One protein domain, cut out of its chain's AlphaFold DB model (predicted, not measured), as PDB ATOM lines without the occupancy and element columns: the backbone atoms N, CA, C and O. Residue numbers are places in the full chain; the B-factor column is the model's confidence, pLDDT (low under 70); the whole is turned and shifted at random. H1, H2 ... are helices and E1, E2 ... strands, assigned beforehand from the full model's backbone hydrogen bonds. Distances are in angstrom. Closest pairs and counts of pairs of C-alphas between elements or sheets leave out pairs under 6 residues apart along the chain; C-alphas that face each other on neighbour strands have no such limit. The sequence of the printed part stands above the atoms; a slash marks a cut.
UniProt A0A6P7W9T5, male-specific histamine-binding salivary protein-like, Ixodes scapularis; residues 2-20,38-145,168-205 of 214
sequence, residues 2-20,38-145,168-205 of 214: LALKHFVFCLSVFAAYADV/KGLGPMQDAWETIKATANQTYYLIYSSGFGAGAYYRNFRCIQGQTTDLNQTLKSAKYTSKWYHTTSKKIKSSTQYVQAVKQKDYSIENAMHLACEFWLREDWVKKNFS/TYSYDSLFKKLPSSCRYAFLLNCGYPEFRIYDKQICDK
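AT A GLANCE: This is residues 2 to 20, 38 to 145 and 168 to 205 of the 214 residues of the protein "male-specific histamine-binding salivary protein-like" of Ixodes scapularis (UniProt A0A6P7W9T5). A strongly twisted sheet of six antiparallel strands curls round one helix, H3, while H5, H7 and H8 cover separate parts of its other face. The long strands E3, E4 and E5 make one broad wing of the sheet and the shorter E2, E6 and E1 the other, with the small helices H1 and H2 beyond E1 and H6 off the sheet near H7. The printed part has 165 residues with eight named helices and six named strands, in the order H1 E1 H2 H3 E2 H4 E3 E4 E5 E6 H5 H6 H7 H8, and its class is mixed, helices and strands. The sheet's order is E1 E6 E2 E3 E4 E5. The whole is compact and rounded, with a radius of gyration of the C-alphas of 15.2 A and spans of 41 by 34 by 31 A.

HOW THE PARTS SIT: E3, residues 75 to 86, E4, residues 91 to 100, and E5, residues 105 to 114, form a meander, each strand the antiparallel neighbour of the one before. E3 and E4 are a hairpin, with N 81 and O 95 at 3.0 A, and so are E4 and E5, with N 96 and O 109 at 2.9 A. E3 bends by 56 degrees at residue 78; E2, residues 58 to 64, is its antiparallel neighbour, with N 60 and O 78 at 2.9 A. E6, residues 131 to 136, is antiparallel to E2, with N 61 and O 133 at 2.8 A, and to E1, residues 10 to 12, with N 11 and O 134 at 2.9 A. E1 and E5 are the edge strands. From edge to edge the strands' lines turn by 110 degrees. The sheet curls round H3, residues 46 to 55, whose closest C-alphas to E3 are those of Ala 54 and Thr 82, 4.5 A apart. There are three layers, helices on both faces of the sheet: H5, residues 137 to 143, H7, residues 180 to 190, and H8, residues 200 to 205, on one face and H3 on the other. H7 runs along the strands, at 12 degrees to E1 on the local plane, at a height over the sheet of 8.5 A; its closest C-alphas to E6 are Cys 190 and Cys 131, 5.4 A. H8 is over E3 at a height of 7.9 A and runs across it at 68 degrees on the local plane; the closest C-alphas, Cys 77 and Cys 203, are 5.2 A apart. H5 only just stands up from the sheet, its line rising 40.4 degrees; its closest C-alphas to E2 are Glu 137 and Tyr 58, 5.5 A. H1, residues 2 to 7, touches H2, residues 41 to 44, closest at the C-alphas of Phe 7 and Met 43, 5.4 A. These two and H4, residues 68 to 71, only graze the sheet. H6, residues 173 to 177, is not on it, and is close to but not clearly touching H7, with the C-alphas of Phe 175 and Arg 183 closest at 7.3 A. Every O i to N i+4 pair is within hydrogen-bond range in H1, H5, H6, H7 and H8, and 4 of 6 in H3; H2 and H4 are too short for such a pair.

IN THESE COORDINATES: From first to last C-alpha E3 measures 29.4 A, E5 28.9 A, E4 27.6 A, E2 17.5 A and E6 16.9 A, while H3 measures 15.4 A and H7 15.2 A. H1 begins at C-alpha 2, (325.253, 444.162, 324.950). E3 begins at C-alpha 75, (322.952, 436.279, 356.640), and H8 ends at C-alpha 205, (323.962, 423.275, 350.921).

THE WHOLE: The C-alphas of Thr 88 and Thr 168, the two farthest apart, are 46.9 A apart. Residues 21 to 37 and 146 to 167 are not printed; the gaps between C-alphas are 32.5 A and 27.1 A. The link from E5 to E6 is long, 16 residues. The mean pLDDT of the printed part is 75.8, and 42 residues are under 70, among them residues 2 to 20 and 38 to 44.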
ATOM      1  N   LEU A   2     324.226 444.839 324.141       41.72
ATOM      2  CA  LEU A   2     325.253 444.162 324.950       41.72
ATOM      3  C   LEU A   2     325.384 444.748 326.371       41.72
ATOM      4  O   LEU A   2     325.382 443.986 327.327       41.72
ATOM      5  N   ALA A   3     325.414 446.078 326.520       44.38
ATOM      6  CA  ALA A   3     325.468 446.741 327.829       44.38
ATOM      7  C   ALA A   3     324.253 446.388 328.712       44.38
ATOM      8  O   ALA A   3     324.432 445.900 329.818       44.38
ATOM      9  N   LEU A   4     323.032 446.482 328.165       43.69
ATOM     10  CA  LEU A   4     321.794 446.103 328.863       43.69
ATOM     11  C   LEU A   4     321.797 444.637 329.337       43.69
ATOM     12  O   LEU A   4     321.375 444.351 330.449       43.69
ATOM     13  N   LYS A   5     322.353 443.706 328.546       44.41
ATOM     14  CA  LYS A   5     322.517 442.298 328.962       44.41
ATOM     15  C   LYS A   5     323.486 442.124 330.139       44.41
ATOM     16  O   LYS A   5     323.273 441.231 330.954       44.41
ATOM     17  N   HIS A   6     324.532 442.951 330.218       48.16
ATOM     18  CA  HIS A   6     325.457 442.975 331.356       48.16
ATOM     19  C   HIS A   6     324.849 443.684 332.583       48.16
ATOM     20  O   HIS A   6     325.278 443.432 333.702       48.16
ATOM     21  N   PHE A   7     323.827 444.523 332.393       54.94
ATOM     22  CA  PHE A   7     323.104 445.221 333.466       54.94
ATOM     23  C   PHE A   7     322.027 444.358 334.102       54.94
ATOM     24  O   PHE A   7     322.011 444.199 335.310       54.94
ATOM     25  N   VAL A   8     321.262 443.625 333.296       51.25
ATOM     26  CA  VAL A   8     320.430 442.508 333.780       51.25
ATOM     27  C   VAL A   8     321.295 441.376 334.366       51.25
ATOM     28  O   VAL A   8     320.807 440.386 334.885       51.25
ATOM     29  N   PHE A   9     322.615 441.455 334.244       52.06
ATOM     30  CA  PHE A   9     323.517 440.495 334.854       52.06
ATOM     31  C   PHE A   9     323.987 440.938 336.260       52.06
ATOM     32  O   PHE A   9     324.103 440.077 337.133       52.06
ATOM     33  N   CYS A  10     324.167 442.244 336.507       55.97
ATOM     34  CA  CYS A  10     324.529 442.791 337.818       55.97
ATOM     35  C   CYS A  10     323.533 443.873 338.263       55.97
ATOM     36  O   CYS A  10     323.481 444.930 337.633       55.97
ATOM     37  N   LEU A  11     322.824 443.676 339.375       59.06
ATOM     38  CA  LEU A  11     322.008 444.739 339.972       59.06
ATOM     39  C   LEU A  11     322.866 445.472 341.000       59.06
ATOM     40  O   LEU A  11     323.133 444.955 342.082       59.06
ATOM     41  N   SER A  12     323.348 446.657 340.638       48.81
ATOM     42  CA  SER A  12     323.876 447.615 341.607       48.81
ATOM     43  C   SER A  12     322.693 448.379 342.174       48.81
ATOM     44  O   SER A  12     322.035 449.123 341.447       48.81
ATOM     45  N   VAL A  13     322.391 448.148 343.438       49.44
ATOM     46  CA  VAL A  13     321.287 448.811 344.115       49.44
ATOM     47  C   VAL A  13     321.725 450.199 344.586       49.44
ATOM     48  O   VAL A  13     322.868 450.419 344.985       49.44
ATOM     49  N   PHE A  14     320.789 451.138 344.484       36.34
ATOM     50  CA  PHE A  14     320.949 452.553 344.765       36.34
ATOM     51  C   PHE A  14     320.396 452.931 346.138       36.34
ATOM     52  O   PHE A  14     319.310 452.501 346.504       36.34
ATOM     53  N   ALA A  15     321.140 453.785 346.844       30.31
ATOM     54  CA  ALA A  15     320.972 454.159 348.244       30.31
ATOM     55  C   ALA A  15     319.525 454.399 348.728       30.31
ATOM     56  O   ALA A  15     318.885 455.382 348.357       30.31
ATOM     57  N   ALA A  16     319.093 453.599 349.707       31.44
ATOM     58  CA  ALA A  16     318.343 454.066 350.875       31.44
ATOM     59  C   ALA A  16     318.546 453.104 352.067       31.44
ATOM     60  O   ALA A  16     318.765 451.911 351.880       31.44
ATOM     61  N   TYR A  17     318.520 453.663 353.278       30.12
ATOM     62  CA  TYR A  17     318.870 453.064 354.573       30.12
ATOM     63  C   TYR A  17     318.413 451.605 354.790       30.12
ATOM     64  O   TYR A  17     317.234 451.279 354.662       30.12
ATOM     65  N   ALA A  18     319.349 450.752 355.224       28.28
ATOM     66  CA  ALA A  18     319.063 449.436 355.790       28.28
ATOM     67  C   ALA A  18     318.494 449.592 357.213       28.28
ATOM     68  O   ALA A  18     319.258 449.622 358.167       28.28
ATOM     69  N   ASP A  19     317.181 449.810 357.307       26.53
ATOM     70  CA  ASP A  19     316.252 449.485 358.413       26.53
ATOM     71  C   ASP A  19     315.060 450.444 358.352       26.53
ATOM     72  O   ASP A  19     314.976 451.413 359.103       26.53
ATOM     73  N   VAL A  20     314.117 450.211 357.438       30.03
ATOM     74  CA  VAL A  20     312.804 450.859 357.522       30.03
ATOM     75  C   VAL A  20     311.777 449.884 356.944       30.03
ATOM     76  O   VAL A  20     311.629 449.773 355.730       30.03
ATOM     77  N   LYS A  38     325.459 458.199 328.992       66.81
ATOM     78  CA  LYS A  38     324.794 457.326 327.996       66.81
ATOM     79  C   LYS A  38     325.154 455.830 328.103       66.81
ATOM     80  O   LYS A  38     324.352 454.982 327.724       66.81
ATOM     81  N   GLY A  39     326.354 455.506 328.590       65.38
ATOM     82  CA  GLY A  39     326.813 454.127 328.794       65.38
ATOM     83  C   GLY A  39     326.410 453.487 330.129       65.38
ATOM     84  O   GLY A  39     326.525 452.273 330.245       65.38
ATOM     85  N   LEU A  40     325.955 454.278 331.103       64.44
ATOM     86  CA  LEU A  40     325.632 453.867 332.475       64.44
ATOM     87  C   LEU A  40     324.151 454.080 332.821       64.44
ATOM     88  O   LEU A  40     323.632 453.356 333.656       64.44
ATOM     89  N   GLY A  41     323.443 454.975 332.125       62.12
ATOM     90  CA  GLY A  41     322.012 455.213 332.341       62.12
ATOM     91  C   GLY A  41     321.152 453.942 332.269       62.12
ATOM     92  O   GLY A  41     320.307 453.746 333.135       62.12
ATOM     93  N   PRO A  42     321.398 453.001 331.330       64.88
ATOM     94  CA  PRO A  42     320.668 451.732 331.310       64.88
ATOM     95  C   PRO A  42     320.983 450.779 332.486       64.88
ATOM     96  O   PRO A  42     320.319 449.756 332.608       64.88
ATOM     97  N   MET A  43     321.986 451.069 333.332       64.00
ATOM     98  CA  MET A  43     322.226 450.376 334.621       64.00
ATOM     99  C   MET A  43     321.233 450.785 335.693       64.00
ATOM    100  O   MET A  43     321.148 450.157 336.741       64.00
ATOM    101  N   GLN A  44     320.532 451.878 335.438       67.94
ATOM    102  CA  GLN A  44     319.600 452.495 336.348       67.94
ATOM    103  C   GLN A  44     318.185 452.287 335.819       67.94
ATOM    104  O   GLN A  44     317.371 453.184 335.928       67.94
ATOM    105  N   ASP A  45     317.894 451.154 335.177       79.19
ATOM    106  CA  ASP A  45     316.514 450.790 334.856       79.19
ATOM    107  C   ASP A  45     315.975 449.878 335.962       79.19
ATOM    108  O   ASP A  45     316.169 448.653 335.980       79.19
ATOM    109  N   ALA A  46     315.331 450.514 336.934       77.69
ATOM    110  CA  ALA A  46     314.725 449.855 338.080       77.69
ATOM    111  C   ALA A  46     313.591 448.911 337.653       77.69
ATOM    112  O   ALA A  46     313.402 447.848 338.246       77.69
ATOM    113  N   TRP A  47     312.840 449.256 336.603       85.25
ATOM    114  CA  TRP A  47     311.720 448.428 336.168       85.25
ATOM    115  C   TRP A  47     312.181 447.176 335.424       85.25
ATOM    116  O   TRP A  47     311.668 446.082 335.675       85.25
ATOM    117  N   GLU A  48     313.182 447.293 334.550       83.62
ATOM    118  CA  GLU A  48     313.798 446.121 333.916       83.62
ATOM    119  C   GLU A  48     314.425 445.182 334.949       83.62
ATOM    120  O   GLU A  48     314.306 443.963 334.821       83.62
ATOM    121  N   THR A  49     315.009 445.732 336.014       79.38
ATOM    122  CA  THR A  49     315.529 444.953 337.145       79.38
ATOM    123  C   THR A  49     314.431 444.135 337.832       79.38
ATOM    124  O   THR A  49     314.563 442.915 337.990       79.38
ATOM    125  N   ILE A  50     313.317 444.779 338.196       82.88
ATOM    126  CA  ILE A  50     312.170 444.093 338.807       82.88
ATOM    127  C   ILE A  50     311.654 442.989 337.880       82.88
ATOM    128  O   ILE A  50     311.483 441.859 338.316       82.88
ATOM    129  N   LYS A  51     311.473 443.255 336.585       88.25
ATOM    130  CA  LYS A  51     311.006 442.225 335.642       88.25
ATOM    131  C   LYS A  51     311.987 441.065 335.490       88.25
ATOM    132  O   LYS A  51     311.565 439.917 335.361       88.25
ATOM    133  N   ALA A  52     313.288 441.341 335.481       84.00
ATOM    134  CA  ALA A  52     314.294 440.306 335.290       84.00
ATOM    135  C   ALA A  52     314.354 439.324 336.467       84.00
ATOM    136  O   ALA A  52     314.546 438.129 336.249       84.00
ATOM    137  N   THR A  53     314.146 439.813 337.691       83.62
ATOM    138  CA  THR A  53     314.100 438.990 338.915       83.62
ATOM    139  C   THR A  53     312.857 438.098 339.011       83.62
ATOM    140  O   THR A  53     312.806 437.236 339.881       83.62
ATOM    141  N   ALA A  54     311.873 438.232 338.114       88.12
ATOM    142  CA  ALA A  54     310.718 437.331 338.081       88.12
ATOM    143  C   ALA A  54     311.050 435.975 337.439       88.12
ATOM    144  O   ALA A  54     310.508 434.940 337.819       88.12
ATOM    145  N   ASN A  55     311.973 435.980 336.472       86.56
ATOM    146  CA  ASN A  55     312.312 434.807 335.660       86.56
ATOM    147  C   ASN A  55     313.687 434.213 335.993       86.56
ATOM    148  O   ASN A  55     314.073 433.193 335.426       86.56
ATOM    149  N   GLN A  56     314.469 434.896 336.825       85.69
ATOM    150  CA  GLN A  56     315.856 434.560 337.129       85.69
ATOM    151  C   GLN A  56     316.113 434.820 338.608       85.69
ATOM    152  O   GLN A  56     315.730 435.869 339.126       85.69
ATOM    153  N   THR A  57     316.822 433.903 339.257       86.56
ATOM    154  CA  THR A  57     317.310 434.101 340.623       86.56
ATOM    155  C   THR A  57     318.560 434.971 340.604       86.56
ATOM    156  O   THR A  57     319.463 434.776 339.781       86.56
ATOM    157  N   TYR A  58     318.631 435.917 341.533       88.81
ATOM    158  CA  TYR A  58     319.818 436.736 341.768       88.81
ATOM    159  C   TYR A  58     320.353 436.476 343.164       88.81
ATOM    160  O   TYR A  58     319.576 436.309 344.098       88.81
ATOM    161  N   TYR A  59     321.674 436.483 343.302       89.12
ATOM    162  CA  TYR A  59     322.378 436.327 344.566       89.12
ATOM    163  C   TYR A  59     322.997 437.653 344.986       89.12
ATOM    164  O   TYR A  59     323.675 438.291 344.177       89.12
ATOM    165  N   LEU A  60     322.827 438.039 346.250       88.12
ATOM    166  CA  LEU A  60     323.585 439.143 346.830       88.12
ATOM    167  C   LEU A  60     325.031 438.697 347.022       88.12
ATOM    168  O   LEU A  60     325.310 437.780 347.796       88.12
ATOM    169  N   ILE A  61     325.955 439.353 346.328       87.12
ATOM    170  CA  ILE A  61     327.379 439.034 346.401       87.12
ATOM    171  C   ILE A  61     328.072 439.917 347.427       87.12
ATOM    172  O   ILE A  61     328.758 439.393 348.306       87.12
ATOM    173  N   TYR A  62     327.867 441.231 347.328       84.50
ATOM    174  CA  TYR A  62     328.498 442.214 348.204       84.50
ATOM    175  C   TYR A  62     327.490 443.209 348.758       84.50
ATOM    176  O   TYR A  62     326.546 443.582 348.066       84.50
ATOM    177  N   SER A  63     327.752 443.687 349.969       81.50
ATOM    178  CA  SER A  63     327.111 444.868 350.541       81.50
ATOM    179  C   SER A  63     328.181 445.818 351.076       81.50
ATOM    180  O   SER A  63     329.205 445.373 351.600       81.50
ATOM    181  N   SER A  64     327.924 447.117 350.976       76.88
ATOM    182  CA  SER A  64     328.751 448.176 351.566       76.88
ATOM    183  C   SER A  64     327.895 449.156 352.359       76.88
ATOM    184  O   SER A  64     326.666 449.157 352.247       76.88
ATOM    185  N   GLY A  65     328.545 450.021 353.129       70.75
ATOM    186  CA  GLY A  65     327.907 451.159 353.777       70.75
ATOM    187  C   GLY A  65     327.680 450.954 355.269       70.75
ATOM    188  O   GLY A  65     327.745 449.849 355.813       70.75
ATOM    189  N   PHE A  66     327.413 452.069 355.949       65.81
ATOM    190  CA  PHE A  66     327.302 452.093 357.402       65.81
ATOM    191  C   PHE A  66     326.182 451.161 357.891       65.81
ATOM    192  O   PHE A  66     325.034 451.287 357.476       65.81
ATOM    193  N   GLY A  67     326.529 450.218 358.771       70.62
ATOM    194  CA  GLY A  67     325.592 449.245 359.340       70.62
ATOM    195  C   GLY A  67     325.413 447.952 358.534       70.62
ATOM    196  O   GLY A  67     324.907 446.981 359.095       70.62
ATOM    197  N   ALA A  68     325.900 447.872 357.287       72.50
ATOM    198  CA  ALA A  68     325.751 446.679 356.443       72.50
ATOM    199  C   ALA A  68     326.332 445.416 357.101       72.50
ATOM    200  O   ALA A  68     325.675 444.378 357.142       72.50
ATOM    201  N   GLY A  69     327.527 445.517 357.690       71.56
ATOM    202  CA  GLY A  69     328.162 444.401 358.393       71.56
ATOM    203  C   GLY A  69     327.386 443.922 359.621       71.56
ATOM    204  O   GLY A  69     327.331 442.724 359.883       71.56
ATOM    205  N   ALA A  70     326.750 444.840 360.354       77.12
ATOM    206  CA  ALA A  70     325.931 444.494 361.514       77.12
ATOM    207  C   ALA A  70     324.609 443.838 361.089       77.12
ATOM    208  O   ALA A  70     324.238 442.801 361.640       77.12
ATOM    209  N   TYR A  71     323.944 444.399 360.074       81.75
ATOM    210  CA  TYR A  71     322.676 443.898 359.544       81.75
ATOM    211  C   TYR A  71     322.834 442.511 358.900       81.75
ATOM    212  O   TYR A  71     322.132 441.563 359.250       81.75
ATOM    213  N   TYR A  72     323.830 442.351 358.024       84.06
ATOM    214  CA  TYR A  72     324.073 441.105 357.297       84.06
ATOM    215  C   TYR A  72     324.953 440.095 358.041       84.06
ATOM    216  O   TYR A  72     325.260 439.030 357.497       84.06
ATOM    217  N   ARG A  73     325.334 440.372 359.297       85.19
ATOM    218  CA  ARG A  73     326.291 439.561 360.073       85.19
ATOM    219  C   ARG A  73     326.002 438.063 359.992       85.19
ATOM    220  O   ARG A  73     326.902 437.268 359.728       85.19
ATOM    221  N   ASN A  74     324.734 437.691 360.169       89.81
ATOM    222  CA  ASN A  74     324.290 436.298 360.239       89.81
ATOM    223  C   ASN A  74     323.604 435.797 358.961       89.81
ATOM    224  O   ASN A  74     322.941 434.760 358.987       89.81
ATOM    225  N   PHE A  75     323.687 436.551 357.866       91.44
ATOM    226  CA  PHE A  75     322.952 436.279 356.640       91.44
ATOM    227  C   PHE A  75     323.952 435.805 355.592       91.44
ATOM    228  O   PHE A  75     324.983 436.438 355.368       91.44
ATOM    229  N   ARG A  76     323.671 434.667 354.967       92.62
ATOM    230  CA  ARG A  76     324.465 434.125 353.864       92.62
ATOM    231  C   ARG A  76     323.542 433.624 352.774       92.62
ATOM    232  O   ARG A  76     322.386 433.294 353.036       92.62
ATOM    233  N   CYS A  77     324.075 433.566 351.562       92.19
ATOM    234  CA  CYS A  77     323.346 433.088 350.397       92.19
ATOM    235  C   CYS A  77     321.982 433.770 350.201       92.19
ATOM    236  O   CYS A  77     320.945 433.111 350.140       92.19
ATOM    237  N   ILE A  78     321.967 435.104 350.159       92.31
ATOM    238  CA  ILE A  78     320.709 435.818 349.941       92.31
ATOM    239  C   ILE A  78     320.335 435.718 348.465       92.31
ATOM    240  O   ILE A  78     321.095 436.157 347.603       92.31
ATOM    241  N   GLN A  79     319.165 435.154 348.198       92.06
ATOM    242  CA  GLN A  79     318.535 435.041 346.893       92.06
ATOM    243  C   GLN A  79     317.348 436.003 346.809       92.06
ATOM    244  O   GLN A  79     316.609 436.157 347.782       92.06
ATOM    245  N   GLY A  80     317.156 436.634 345.654       87.62
ATOM    246  CA  GLY A  80     316.036 437.532 345.381       87.62
ATOM    247  C   GLY A  80     315.216 437.078 344.177       87.62
ATOM    248  O   GLY A  80     315.787 436.732 343.138       87.62
ATOM    249  N   GLN A  81     313.889 437.122 344.311       87.06
ATOM    250  CA  GLN A  81     312.933 436.857 343.233       87.06
ATOM    251  C   GLN A  81     311.712 437.777 343.346       87.06
ATOM    252  O   GLN A  81     311.313 438.154 344.449       87.06
ATOM    253  N   THR A  82     311.092 438.124 342.219       88.62
ATOM    254  CA  THR A  82     309.838 438.892 342.200       88.62
ATOM    255  C   THR A  82     308.653 438.098 341.664       88.62
ATOM    256  O   THR A  82     308.782 437.231 340.803       88.62
ATOM    257  N   THR A  83     307.468 438.411 342.176       92.75
ATOM    258  CA  THR A  83     306.175 437.879 341.732       92.75
ATOM    259  C   THR A  83     305.146 439.007 341.639       92.75
ATOM    260  O   THR A  83     305.423 440.147 342.019       92.75
ATOM    261  N   ASP A  84     303.955 438.713 341.110       94.81
ATOM    262  CA  ASP A  84     302.833 439.661 341.032       94.81
ATOM    263  C   ASP A  84     303.189 440.991 340.331       94.81
ATOM    264  O   ASP A  84     302.876 442.078 340.819       94.81
ATOM    265  N   LEU A  85     303.866 440.906 339.176       94.69
ATOM    266  CA  LEU A  85     304.273 442.076 338.391       94.69
ATOM    267  C   LEU A  85     303.064 442.928 337.976       94.69
ATOM    268  O   LEU A  85     302.172 442.468 337.261       94.69
ATOM    269  N   ASN A  86     303.091 444.212 338.325       92.81
ATOM    270  CA  ASN A  86     302.129 445.212 337.883       92.81
ATOM    271  C   ASN A  86     302.785 446.168 336.881       92.81
ATOM    272  O   ASN A  86     303.608 447.006 337.249       92.81
ATOM    273  N   GLN A  87     302.395 446.066 335.608       94.19
ATOM    274  CA  GLN A  87     302.966 446.880 334.528       94.19
ATOM    275  C   GLN A  87     302.609 448.367 334.641       94.19
ATOM    276  O   GLN A  87     303.421 449.221 334.293       94.19
ATOM    277  N   THR A  88     301.406 448.686 335.126       91.12
ATOM    278  CA  THR A  88     300.918 450.067 335.226       91.12
ATOM    279  C   THR A  88     301.607 450.818 336.357       91.12
ATOM    280  O   THR A  88     302.043 451.949 336.167       91.12
ATOM    281  N   LEU A  89     301.723 450.185 337.525       87.25
ATOM    282  CA  LEU A  89     302.368 450.773 338.701       87.25
ATOM    283  C   LEU A  89     303.887 450.581 338.710       87.25
ATOM    284  O   LEU A  89     304.554 451.185 339.547       87.25
ATOM    285  N   LYS A  90     304.422 449.753 337.803       85.94
ATOM    286  CA  LYS A  90     305.826 449.319 337.774       85.94
ATOM    287  C   LYS A  90     306.273 448.760 339.126       85.94
ATOM    288  O   LYS A  90     307.282 449.175 339.696       85.94
ATOM    289  N   SER A  91     305.483 447.830 339.654       83.75
ATOM    290  CA  SER A  91     305.678 447.250 340.983       83.75
ATOM    291  C   SER A  91     305.551 445.731 341.009       83.75
ATOM    292  O   SER A  91     305.134 445.117 340.026       83.75
ATOM    293  N   ALA A  92     305.974 445.122 342.117       88.12
ATOM    294  CA  ALA A  92     305.973 443.678 342.329       88.12
ATOM    295  C   ALA A  92     306.013 443.327 343.824       88.12
ATOM    296  O   ALA A  92     306.322 444.174 344.668       88.12
ATOM    297  N   LYS A  93     305.781 442.055 344.151       88.00
ATOM    298  CA  LYS A  93     306.211 441.478 345.429       88.00
ATOM    299  C   LYS A  93     307.624 440.939 345.272       88.00
ATOM    300  O   LYS A  93     307.862 440.078 344.435       88.00
ATOM    301  N   TYR A  94     308.556 441.434 346.070       84.62
ATOM    302  CA  TYR A  94     309.925 440.944 346.139       84.62
ATOM    303  C   TYR A  94     310.073 440.004 347.324       84.62
ATOM    304  O   TYR A  94     309.814 440.400 348.458       84.62
ATOM    305  N   THR A  95     310.494 438.773 347.069       86.75
ATOM    306  CA  THR A  95     310.815 437.803 348.112       86.75
ATOM    307  C   THR A  95     312.319 437.610 348.161       86.75
ATOM    308  O   THR A  95     312.932 437.212 347.169       86.75
ATOM    309  N   SER A  96     312.904 437.880 349.325       89.38
ATOM    310  CA  SER A  96     314.274 437.505 349.638       89.38
ATOM    311  C   SER A  96     314.287 436.230 350.469       89.38
ATOM    312  O   SER A  96     313.469 436.040 351.374       89.38
ATOM    313  N   LYS A  97     315.230 435.349 350.164       92.69
ATOM    314  CA  LYS A  97     315.476 434.093 350.870       92.69
ATOM    315  C   LYS A  97     316.939 434.044 351.274       92.69
ATOM    316  O   LYS A  97     317.786 434.459 350.497       92.69
ATOM    317  N   TRP A  98     317.250 433.570 352.473       94.19
ATOM    318  CA  TRP A  98     318.632 433.480 352.934       94.19
ATOM    319  C   TRP A  98     318.841 432.359 353.941       94.19
ATOM    320  O   TRP A  98     317.924 431.945 354.656       94.19
ATOM    321  N   TYR A  99     320.088 431.918 354.049       94.12
ATOM    322  CA  TYR A  99     320.535 431.058 355.128       94.12
ATOM    323  C   TYR A  99     320.944 431.912 356.331       94.12
ATOM    324  O   TYR A  99     321.830 432.768 356.245       94.12
ATOM    325  N   HIS A 100     320.300 431.682 357.475       94.12
ATOM    326  CA  HIS A 100     320.635 432.369 358.717       94.12
ATOM    327  C   HIS A 100     321.620 431.528 359.535       94.12
ATOM    328  O   HIS A 100     321.242 430.510 360.120       94.12
ATOM    329  N   THR A 101     322.869 431.982 359.646       90.31
ATOM    330  CA  THR A 101     323.990 431.194 360.191       90.31
ATOM    331  C   THR A 101     323.822 430.833 361.667       90.31
ATOM    332  O   THR A 101     324.139 429.712 362.056       90.31
ATOM    333  N   THR A 102     323.253 431.726 362.486       91.75
ATOM    334  CA  THR A 102     323.008 431.451 363.917       91.75
ATOM    335  C   THR A 102     321.928 430.395 364.135       91.75
ATOM    336  O   THR A 102     322.136 429.446 364.882       91.75
ATOM    337  N   SER A 103     320.763 430.541 363.492       93.31
ATOM    338  CA  SER A 103     319.659 429.591 363.650       93.31
ATOM    339  C   SER A 103     319.821 428.331 362.805       93.31
ATOM    340  O   SER A 103     319.040 427.407 363.000       93.31
ATOM    341  N   LYS A 104     320.778 428.310 361.866       91.25
ATOM    342  CA  LYS A 104     320.996 427.238 360.881       91.25
ATOM    343  C   LYS A 104     319.714 426.859 360.145       91.25
ATOM    344  O   LYS A 104     319.345 425.696 360.052       91.25
ATOM    345  N   LYS A 105     318.973 427.882 359.722       92.12
ATOM    346  CA  LYS A 105     317.683 427.727 359.052       92.12
ATOM    347  C   LYS A 105     317.616 428.653 357.862       92.12
ATOM    348  O   LYS A 105     318.097 429.788 357.921       92.12
ATOM    349  N   ILE A 106     316.942 428.165 356.839       93.94
ATOM    350  CA  ILE A 106     316.482 428.961 355.720       93.94
ATOM    351  C   ILE A 106     315.361 429.880 356.216       93.94
ATOM    352  O   ILE A 106     314.424 429.433 356.881       93.94
ATOM    353  N   LYS A 107     315.477 431.173 355.927       93.75
ATOM    354  CA  LYS A 107     314.463 432.191 356.213       93.75
ATOM    355  C   LYS A 107     314.090 432.919 354.928       93.75
ATOM    356  O   LYS A 107     314.869 432.948 353.977       93.75
ATOM    357  N   SER A 108     312.908 433.518 354.920       93.00
ATOM    358  CA  SER A 108     312.436 434.344 353.814       93.00
ATOM    359  C   SER A 108     311.643 435.543 354.316       93.00
ATOM    360  O   SER A 108     311.056 435.507 355.398       93.00
ATOM    361  N   SER A 109     311.612 436.600 353.513       87.62
ATOM    362  CA  SER A 109     310.793 437.787 353.736       87.62
ATOM    363  C   SER A 109     310.271 438.292 352.401       87.62
ATOM    364  O   SER A 109     310.994 438.277 351.407       87.62
ATOM    365  N   THR A 110     309.021 438.745 352.384       85.88
ATOM    366  CA  THR A 110     308.385 439.308 351.193       85.88
ATOM    367  C   THR A 110     308.014 440.757 351.458       85.88
ATOM    368  O   THR A 110     307.404 441.078 352.475       85.88
ATOM    369  N   GLN A 111     308.366 441.632 350.523       81.62
ATOM    370  CA  GLN A 111     308.132 443.068 350.586       81.62
ATOM    371  C   GLN A 111     307.515 443.555 349.277       81.62
ATOM    372  O   GLN A 111     307.659 442.927 348.229       81.62
ATOM    373  N   TYR A 112     306.817 444.685 349.323       80.38
ATOM    374  CA  TYR A 112     306.368 445.367 348.114       80.38
ATOM    375  C   TYR A 112     307.508 446.223 347.561       80.38
ATOM    376  O   TYR A 112     308.148 446.950 348.312       80.38
ATOM    377  N   VAL A 113     307.759 446.160 346.257       78.06
ATOM    378  CA  VAL A 113     308.757 447.005 345.591       78.06
ATOM    379  C   VAL A 113     308.129 447.730 344.415       78.06
ATOM    380  O   VAL A 113     307.277 447.186 343.715       78.06
ATOM    381  N   GLN A 114     308.568 448.962 344.184       80.44
ATOM    382  CA  GLN A 114     308.113 449.788 343.075       80.44
ATOM    383  C   GLN A 114     309.301 450.525 342.468       80.44
ATOM    384  O   GLN A 114     310.115 451.101 343.188       80.44
ATOM    385  N   ALA A 115     309.392 450.504 341.140       80.12
ATOM    386  CA  ALA A 115     310.346 451.317 340.409       80.12
ATOM    387  C   ALA A 115     309.845 452.766 340.391       80.12
ATOM    388  O   ALA A 115     308.721 453.037 339.962       80.12
ATOM    389  N   VAL A 116     310.678 453.698 340.854       73.50
ATOM    390  CA  VAL A 116     310.339 455.126 340.905       73.50
ATOM    391  C   VAL A 116     311.337 455.955 340.106       73.50
ATOM    392  O   VAL A 116     312.508 455.599 339.955       73.50
ATOM    393  N   LYS A 117     310.854 457.076 339.567       77.25
ATOM    394  CA  LYS A 117     311.637 458.001 338.747       77.25
ATOM    395  C   LYS A 117     312.067 459.209 339.573       77.25
ATOM    396  O   LYS A 117     311.215 459.934 340.088       77.25
ATOM    397  N   GLN A 118     313.372 459.453 339.668       70.12
ATOM    398  CA  GLN A 118     313.910 460.683 340.258       70.12
ATOM    399  C   GLN A 118     313.686 461.888 339.324       70.12
ATOM    400  O   GLN A 118     313.481 461.728 338.121       70.12
ATOM    401  N   LYS A 119     313.698 463.110 339.879       64.38
ATOM    402  CA  LYS A 119     313.253 464.346 339.196       64.38
ATOM    403  C   LYS A 119     313.883 464.556 337.811       64.38
ATOM    404  O   LYS A 119     313.171 464.920 336.881       64.38
ATOM    405  N   ASP A 120     315.180 464.285 337.686       68.62
ATOM    406  CA  ASP A 120     315.968 464.588 336.483       68.62
ATOM    407  C   ASP A 120     316.264 463.348 335.620       68.62
ATOM    408  O   ASP A 120     317.143 463.370 334.759       68.62
ATOM    409  N   TYR A 121     315.519 462.259 335.833       64.31
ATOM    410  CA  TYR A 121     315.668 461.011 335.092       64.31
ATOM    411  C   TYR A 121     314.556 460.820 334.058       64.31
ATOM    412  O   TYR A 121     313.395 461.187 334.264       64.31
ATOM    413  N   SER A 122     314.911 460.210 332.926       71.69
ATOM    414  CA  SER A 122     313.968 459.857 331.858       71.69
ATOM    415  C   SER A 122     313.274 458.509 332.082       71.69
ATOM    416  O   SER A 122     312.206 458.287 331.511       71.69
ATOM    417  N   ILE A 123     313.843 457.643 332.928       70.44
ATOM    418  CA  ILE A 123     313.351 456.300 333.275       70.44
ATOM    419  C   ILE A 123     313.385 456.087 334.793       70.44
ATOM    420  O   ILE A 123     314.107 456.794 335.494       70.44
ATOM    421  N   GLU A 124     312.609 455.130 335.305       72.31
ATOM    422  CA  GLU A 124     312.658 454.750 336.718       72.31
ATOM    423  C   GLU A 124     314.025 454.179 337.063       72.31
ATOM    424  O   GLU A 124     314.472 453.209 336.456       72.31
ATOM    425  N   ASN A 125     314.666 454.780 338.056       66.62
ATOM    426  CA  ASN A 125     316.092 454.612 338.289       66.62
ATOM    427  C   ASN A 125     316.473 454.348 339.739       66.62
ATOM    428  O   ASN A 125     317.646 454.129 340.042       66.62
ATOM    429  N   ALA A 126     315.481 454.345 340.621       63.19
ATOM    430  CA  ALA A 126     315.651 454.012 342.016       63.19
ATOM    431  C   ALA A 126     314.804 452.787 342.371       63.19
ATOM    432  O   ALA A 126     313.620 452.693 342.032       63.19
ATOM    433  N   MET A 127     315.449 451.862 343.078       52.25
ATOM    434  CA  MET A 127     314.826 450.810 343.871       52.25
ATOM    435  C   MET A 127     315.335 450.992 345.297       52.25
ATOM    436  O   MET A 127     316.531 451.175 345.489       52.25
ATOM    437  N   HIS A 128     314.438 450.982 346.275       51.47
ATOM    438  CA  HIS A 128     314.755 451.257 347.677       51.47
ATOM    439  C   HIS A 128     315.500 450.090 348.334       51.47
ATOM    440  O   HIS A 128     314.856 449.287 348.998       51.47
ATOM    441  N   LEU A 129     316.815 449.962 348.164       51.69
ATOM    442  CA  LEU A 129     317.625 448.981 348.899       51.69
ATOM    443  C   LEU A 129     319.058 449.553 349.103       51.69
ATOM    444  O   LEU A 129     319.406 450.590 348.544       51.69
ATOM    445  N   ALA A 130     319.880 448.962 349.970       61.53
ATOM    446  CA  ALA A 130     321.185 449.513 350.370       61.53
ATOM    447  C   ALA A 130     322.261 449.435 349.254       61.53
ATOM    448  O   ALA A 130     321.977 449.039 348.128       61.53
ATOM    449  N   CYS A 131     323.519 449.800 349.550       74.19
ATOM    450  CA  CYS A 131     324.668 449.633 348.644       74.19
ATOM    451  C   CYS A 131     324.987 448.144 348.409       74.19
ATOM    452  O   CYS A 131     325.933 447.591 348.972       74.19
ATOM    453  N   GLU A 132     324.176 447.490 347.588       80.56
ATOM    454  CA  GLU A 132     324.186 446.051 347.360       80.56
ATOM    455  C   GLU A 132     324.561 445.718 345.920       80.56
ATOM    456  O   GLU A 132     324.182 446.406 344.966       80.56
ATOM    457  N   PHE A 133     325.296 444.623 345.758       83.69
ATOM    458  CA  PHE A 133     325.713 444.107 344.466       83.69
ATOM    459  C   PHE A 133     325.169 442.702 344.253       83.69
ATOM    460  O   PHE A 133     325.673 441.732 344.830       83.69
ATOM    461  N   TRP A 134     324.167 442.588 343.391       86.00
ATOM    462  CA  TRP A 134     323.522 441.323 343.071       86.00
ATOM    463  C   TRP A 134     323.987 440.795 341.725       86.00
ATOM    464  O   TRP A 134     324.140 441.563 340.778       86.00
ATOM    465  N   LEU A 135     324.149 439.479 341.610       85.81
ATOM    466  CA  LEU A 135     324.474 438.812 340.352       85.81
ATOM    467  C   LEU A 135     323.467 437.730 340.012       85.81
ATOM    468  O   LEU A 135     322.996 437.000 340.882       85.81
ATOM    469  N   ARG A 136     323.194 437.587 338.718       87.06
ATOM    470  CA  ARG A 136     322.325 436.533 338.200       87.06
ATOM    471  C   ARG A 136     322.937 435.144 338.394       87.06
ATOM    472  O   ARG A 136     324.141 434.950 338.211       87.06
ATOM    473  N   GLU A 137     322.089 434.179 338.733       86.12
ATOM    474  CA  GLU A 137     322.490 432.816 339.077       86.12
ATOM    475  C   GLU A 137     323.357 432.128 338.014       86.12
ATOM    476  O   GLU A 137     324.369 431.519 338.350       86.12
ATOM    477  N   ASP A 138     322.977 432.205 336.740       86.88
ATOM    478  CA  ASP A 138     323.668 431.521 335.640       86.88
ATOM    479  C   ASP A 138     325.156 431.894 335.566       86.88
ATOM    480  O   ASP A 138     326.030 431.045 335.379       86.88
ATOM    481  N   TRP A 139     325.464 433.169 335.763       85.88
ATOM    482  CA  TRP A 139     326.830 433.654 335.777       85.88
ATOM    483  C   TRP A 139     327.543 433.303 337.075       85.88
ATOM    484  O   TRP A 139     328.726 432.968 337.020       85.88
ATOM    485  N   VAL A 140     326.852 433.357 338.219       85.25
ATOM    486  CA  VAL A 140     327.411 432.920 339.506       85.25
ATOM    487  C   VAL A 140     327.831 431.452 339.396       85.25
ATOM    488  O   VAL A 140     329.004 431.127 339.562       85.25
ATOM    489  N   LYS A 141     326.935 430.565 338.963       84.38
ATOM    490  CA  LYS A 141     327.237 429.141 338.745       84.38
ATOM    491  C   LYS A 141     328.384 428.935 337.749       84.38
ATOM    492  O   LYS A 141     329.249 428.090 337.975       84.38
ATOM    493  N   LYS A 142     328.441 429.730 336.674       84.69
ATOM    494  CA  LYS A 142     329.503 429.640 335.660       84.69
ATOM    495  C   LYS A 142     330.878 430.094 336.159       84.69
ATOM    496  O   LYS A 142     331.867 429.495 335.754       84.69
ATOM    497  N   ASN A 143     330.958 431.148 336.970       80.25
ATOM    498  CA  ASN A 143     332.232 431.792 337.330       80.25
ATOM    499  C   ASN A 143     332.737 431.432 338.734       80.25
ATOM    500  O   ASN A 143     333.917 431.623 339.014       80.25
ATOM    501  N   PHE A 144     331.878 430.883 339.593       72.88
ATOM    502  CA  PHE A 144     332.227 430.402 340.935       72.88
ATOM    503  C   PHE A 144     332.326 428.870 341.001       72.88
ATOM    504  O   PHE A 144     332.425 428.278 342.072       72.88
ATOM    505  N   SER A 145     332.276 428.182 339.861       60.25
ATOM    506  CA  SER A 145     332.381 426.722 339.759       60.25
ATOM    507  C   SER A 145     333.732 426.164 340.234       60.25
ATOM    508  O   SER A 145     333.789 424.993 340.598       60.25
ATOM    509  N   THR A 168     344.316 448.013 353.455       36.75
ATOM    510  CA  THR A 168     344.595 447.514 352.113       36.75
ATOM    511  C   THR A 168     343.334 446.769 351.720       36.75
ATOM    512  O   THR A 168     343.156 445.639 352.156       36.75
ATOM    513  N   TYR A 169     342.425 447.432 350.995       47.81
ATOM    514  CA  TYR A 169     341.196 446.838 350.475       47.81
ATOM    515  C   TYR A 169     341.594 445.652 349.597       47.81
ATOM    516  O   TYR A 169     341.860 445.788 348.400       47.81
ATOM    517  N   SER A 170     341.733 444.483 350.214       44.44
ATOM    518  CA  SER A 170     342.015 443.245 349.521       44.44
ATOM    519  C   SER A 170     340.714 442.862 348.857       44.44
ATOM    520  O   SER A 170     339.899 442.143 349.427       44.44
ATOM    521  N   TYR A 171     340.486 443.406 347.661       57.91
ATOM    522  CA  TYR A 171     339.426 442.912 346.805       57.91
ATOM    523  C   TYR A 171     339.594 441.415 346.729       57.91
ATOM    524  O   TYR A 171     340.647 440.926 346.296       57.91
ATOM    525  N   ASP A 172     338.535 440.711 347.082       67.62
ATOM    526  CA  ASP A 172     338.463 439.325 346.717       67.62
ATOM    527  C   ASP A 172     338.690 439.210 345.200       67.62
ATOM    528  O   ASP A 172     338.235 440.052 344.408       67.62
ATOM    529  N   SER A 173     339.442 438.192 344.791       70.00
ATOM    530  CA  SER A 173     339.727 437.888 343.389       70.00
ATOM    531  C   SER A 173     338.449 437.868 342.541       70.00
ATOM    532  O   SER A 173     338.466 438.254 341.369       70.00
ATOM    533  N   LEU A 174     337.323 437.539 343.172       73.94
ATOM    534  CA  LEU A 174     335.989 437.597 342.615       73.94
ATOM    535  C   LEU A 174     335.572 438.982 342.105       73.94
ATOM    536  O   LEU A 174     335.109 439.090 340.967       73.94
ATOM    537  N   PHE A 175     335.756 440.051 342.890       81.38
ATOM    538  CA  PHE A 175     335.340 441.389 342.460       81.38
ATOM    539  C   PHE A 175     336.086 441.793 341.190       81.38
ATOM    540  O   PHE A 175     335.507 442.441 340.331       81.38
ATOM    541  N   LYS A 176     337.340 441.352 341.011       81.19
ATOM    542  CA  LYS A 176     338.145 441.613 339.803       81.19
ATOM    543  C   LYS A 176     337.654 440.849 338.564       81.19
ATOM    544  O   LYS A 176     337.859 441.346 337.457       81.19
ATOM    545  N   LYS A 177     336.994 439.695 338.733       80.81
ATOM    546  CA  LYS A 177     336.432 438.870 337.640       80.81
ATOM    547  C   LYS A 177     335.138 439.451 337.050       80.81
ATOM    548  O   LYS A 177     334.717 439.039 335.971       80.81
ATOM    549  N   LEU A 178     334.503 440.409 337.729       78.62
ATOM    550  CA  LEU A 178     333.267 441.041 337.263       78.62
ATOM    551  C   LEU A 178     333.485 441.881 335.987       78.62
ATOM    552  O   LEU A 178     334.542 442.512 335.830       78.62
ATOM    553  N   PRO A 179     332.466 441.991 335.107       77.50
ATOM    554  CA  PRO A 179     332.494 442.915 333.980       77.50
ATOM    555  C   PRO A 179     332.869 444.328 334.431       77.50
ATOM    556  O   PRO A 179     332.380 444.818 335.450       77.50
ATOM    557  N   SER A 180     333.735 444.997 333.665       79.12
ATOM    558  CA  SER A 180     334.262 446.325 334.012       79.12
ATOM    559  C   SER A 180     333.162 447.356 334.264       79.12
ATOM    560  O   SER A 180     333.297 448.162 335.179       79.12
ATOM    561  N   SER A 181     332.056 447.291 333.518       75.19
ATOM    562  CA  SER A 181     330.891 448.155 333.717       75.19
ATOM    563  C   SER A 181     330.225 447.944 335.080       75.19
ATOM    564  O   SER A 181     329.914 448.923 335.750       75.19
ATOM    565  N   CYS A 182     330.066 446.691 335.524       77.06
ATOM    566  CA  CYS A 182     329.493 446.379 336.835       77.06
ATOM    567  C   CYS A 182     330.394 446.876 337.970       77.06
ATOM    568  O   CYS A 182     329.915 447.506 338.909       77.06
ATOM    569  N   ARG A 183     331.712 446.649 337.854       82.19
ATOM    570  CA  ARG A 183     332.694 447.138 338.837       82.19
ATOM    571  C   ARG A 183     332.666 448.654 338.926       82.19
ATOM    572  O   ARG A 183     332.571 449.195 340.017       82.19
ATOM    573  N   TYR A 184     332.724 449.332 337.781       78.81
ATOM    574  CA  TYR A 184     332.741 450.790 337.726       78.81
ATOM    575  C   TYR A 184     331.485 451.399 338.354       78.81
ATOM    576  O   TYR A 184     331.601 452.290 339.189       78.81
ATOM    577  N   ALA A 185     330.301 450.889 338.010       75.62
ATOM    578  CA  ALA A 185     329.052 451.388 338.573       75.62
ATOM    579  C   ALA A 185     328.946 451.152 340.081       75.62
ATOM    580  O   ALA A 185     328.501 452.046 340.796       75.62
ATOM    581  N   PHE A 186     329.386 449.991 340.577       77.56
ATOM    582  CA  PHE A 186     329.396 449.730 342.013       77.56
ATOM    583  C   PHE A 186     330.357 450.674 342.744       77.56
ATOM    584  O   PHE A 186     329.940 451.366 343.663       77.56
ATOM    585  N   LEU A 187     331.607 450.792 342.279       79.44
ATOM    586  CA  LEU A 187     332.608 451.674 342.893       79.44
ATOM    587  C   LEU A 187     332.173 453.142 342.918       79.44
ATOM    588  O   LEU A 187     332.406 453.836 343.903       79.44
ATOM    589  N   LEU A 188     331.532 453.608 341.845       76.69
ATOM    590  CA  LEU A 188     331.074 454.991 341.713       76.69
ATOM    591  C   LEU A 188     329.939 455.349 342.692       76.69
ATOM    592  O   LEU A 188     329.774 456.521 343.024       76.69
ATOM    593  N   ASN A 189     329.161 454.357 343.135       72.69
ATOM    594  CA  ASN A 189     328.019 454.556 344.034       72.69
ATOM    595  C   ASN A 189     328.301 454.177 345.476       72.69
ATOM    596  O   ASN A 189     327.941 454.897 346.398       72.69
ATOM    597  N   CYS A 190     328.893 453.005 345.651       74.88
ATOM    598  CA  CYS A 190     328.986 452.306 346.922       74.88
ATOM    599  C   CYS A 190     330.397 452.371 347.508       74.88
ATOM    600  O   CYS A 190     330.606 451.949 348.642       74.88
ATOM    601  N   GLY A 191     331.373 452.861 346.737       78.00
ATOM    602  CA  GLY A 191     332.780 452.700 347.068       78.00
ATOM    603  C   GLY A 191     333.204 451.236 346.971       78.00
ATOM    604  O   GLY A 191     332.686 450.464 346.159       78.00
ATOM    605  N   TYR A 192     334.192 450.853 347.772       78.69
ATOM    606  CA  TYR A 192     334.698 449.488 347.761       78.69
ATOM    607  C   TYR A 192     333.735 448.508 348.445       78.69
ATOM    608  O   TYR A 192     333.068 448.886 349.406       78.69
ATOM    609  N   PRO A 193     333.624 447.259 347.945       79.94
ATOM    610  CA  PRO A 193     332.840 446.228 348.615       79.94
ATOM    611  C   PRO A 193     333.447 445.942 349.990       79.94
ATOM    612  O   PRO A 193     334.634 445.631 350.077       79.94
ATOM    613  N   GLU A 194     332.639 446.048 351.043       77.81
ATOM    614  CA  GLU A 194     333.091 445.844 352.428       77.81
ATOM    615  C   GLU A 194     332.752 444.436 352.932       77.81
ATOM    616  O   GLU A 194     333.576 443.796 353.578       77.81
ATOM    617  N   PHE A 195     331.568 443.914 352.591       78.94
ATOM    618  CA  PHE A 195     331.074 442.637 353.109       78.94
ATOM    619  C   PHE A 195     330.706 441.677 351.978       78.94
ATOM    620  O   PHE A 195     329.840 441.981 351.154       78.94
ATOM    621  N   ARG A 196     331.330 440.491 351.951       85.44
ATOM    622  CA  ARG A 196     330.952 439.384 351.058       85.44
ATOM    623  C   ARG A 196     329.823 438.578 351.702       85.44
ATOM    624  O   ARG A 196     329.987 438.007 352.776       85.44
ATOM    625  N   ILE A 197     328.672 438.533 351.036       87.94
ATOM    626  CA  ILE A 197     327.472 437.821 351.508       87.94
ATOM    627  C   ILE A 197     327.349 436.440 350.854       87.94
ATOM    628  O   ILE A 197     326.847 435.488 351.466       87.94
ATOM    629  N   TYR A 198     327.814 436.322 349.609       88.50
ATOM    630  CA  TYR A 198     327.786 435.071 348.868       88.50
ATOM    631  C   TYR A 198     328.926 434.142 349.287       88.50
ATOM    632  O   TYR A 198     330.107 434.434 349.069       88.50
ATOM    633  N   ASP A 199     328.539 432.975 349.790       88.06
ATOM    634  CA  ASP A 199     329.407 431.839 350.060       88.06
ATOM    635  C   ASP A 199     328.870 430.645 349.275       88.06
ATOM    636  O   ASP A 199     327.711 430.253 349.439       88.06
ATOM    637  N   LYS A 200     329.706 430.083 348.400       86.06
ATOM    638  CA  LYS A 200     329.279 429.000 347.518       86.06
ATOM    639  C   LYS A 200     328.917 427.739 348.297       86.06
ATOM    640  O   LYS A 200     327.893 427.141 348.004       86.06
ATOM    641  N   GLN A 201     329.725 427.340 349.277       87.00
ATOM    642  CA  GLN A 201     329.485 426.097 350.010       87.00
ATOM    643  C   GLN A 201     328.189 426.177 350.817       87.00
ATOM    644  O   GLN A 201     327.447 425.202 350.904       87.00
ATOM    645  N   ILE A 202     327.901 427.343 351.398       88.88
ATOM    646  CA  ILE A 202     326.641 427.589 352.105       88.88
ATOM    647  C   ILE A 202     325.471 427.620 351.118       88.88
ATOM    648  O   ILE A 202     324.426 427.041 351.406       88.88
ATOM    649  N   CYS A 203     325.636 428.261 349.958       89.81
ATOM    650  CA  CYS A 203     324.600 428.289 348.931       89.81
ATOM    651  C   CYS A 203     324.266 426.912 348.366       89.81
ATOM    652  O   CYS A 203     323.089 426.585 348.234       89.81
ATOM    653  N   ASP A 204     325.279 426.104 348.063       88.62
ATOM    654  CA  ASP A 204     325.097 424.757 347.526       88.62
ATOM    655  C   ASP A 204     324.331 423.890 348.542       88.62
ATOM    656  O   ASP A 204     323.312 423.300 348.188       88.62
ATOM    657  N   LYS A 205     324.703 423.946 349.832       87.00
ATOM    658  CA  LYS A 205     323.962 423.275 350.921       87.00
ATOM    659  C   LYS A 205     322.514 423.750 351.039       87.00
ATOM    660  O   LYS A 205     321.611 422.933 351.172       87.00
TER     661      LYS A 205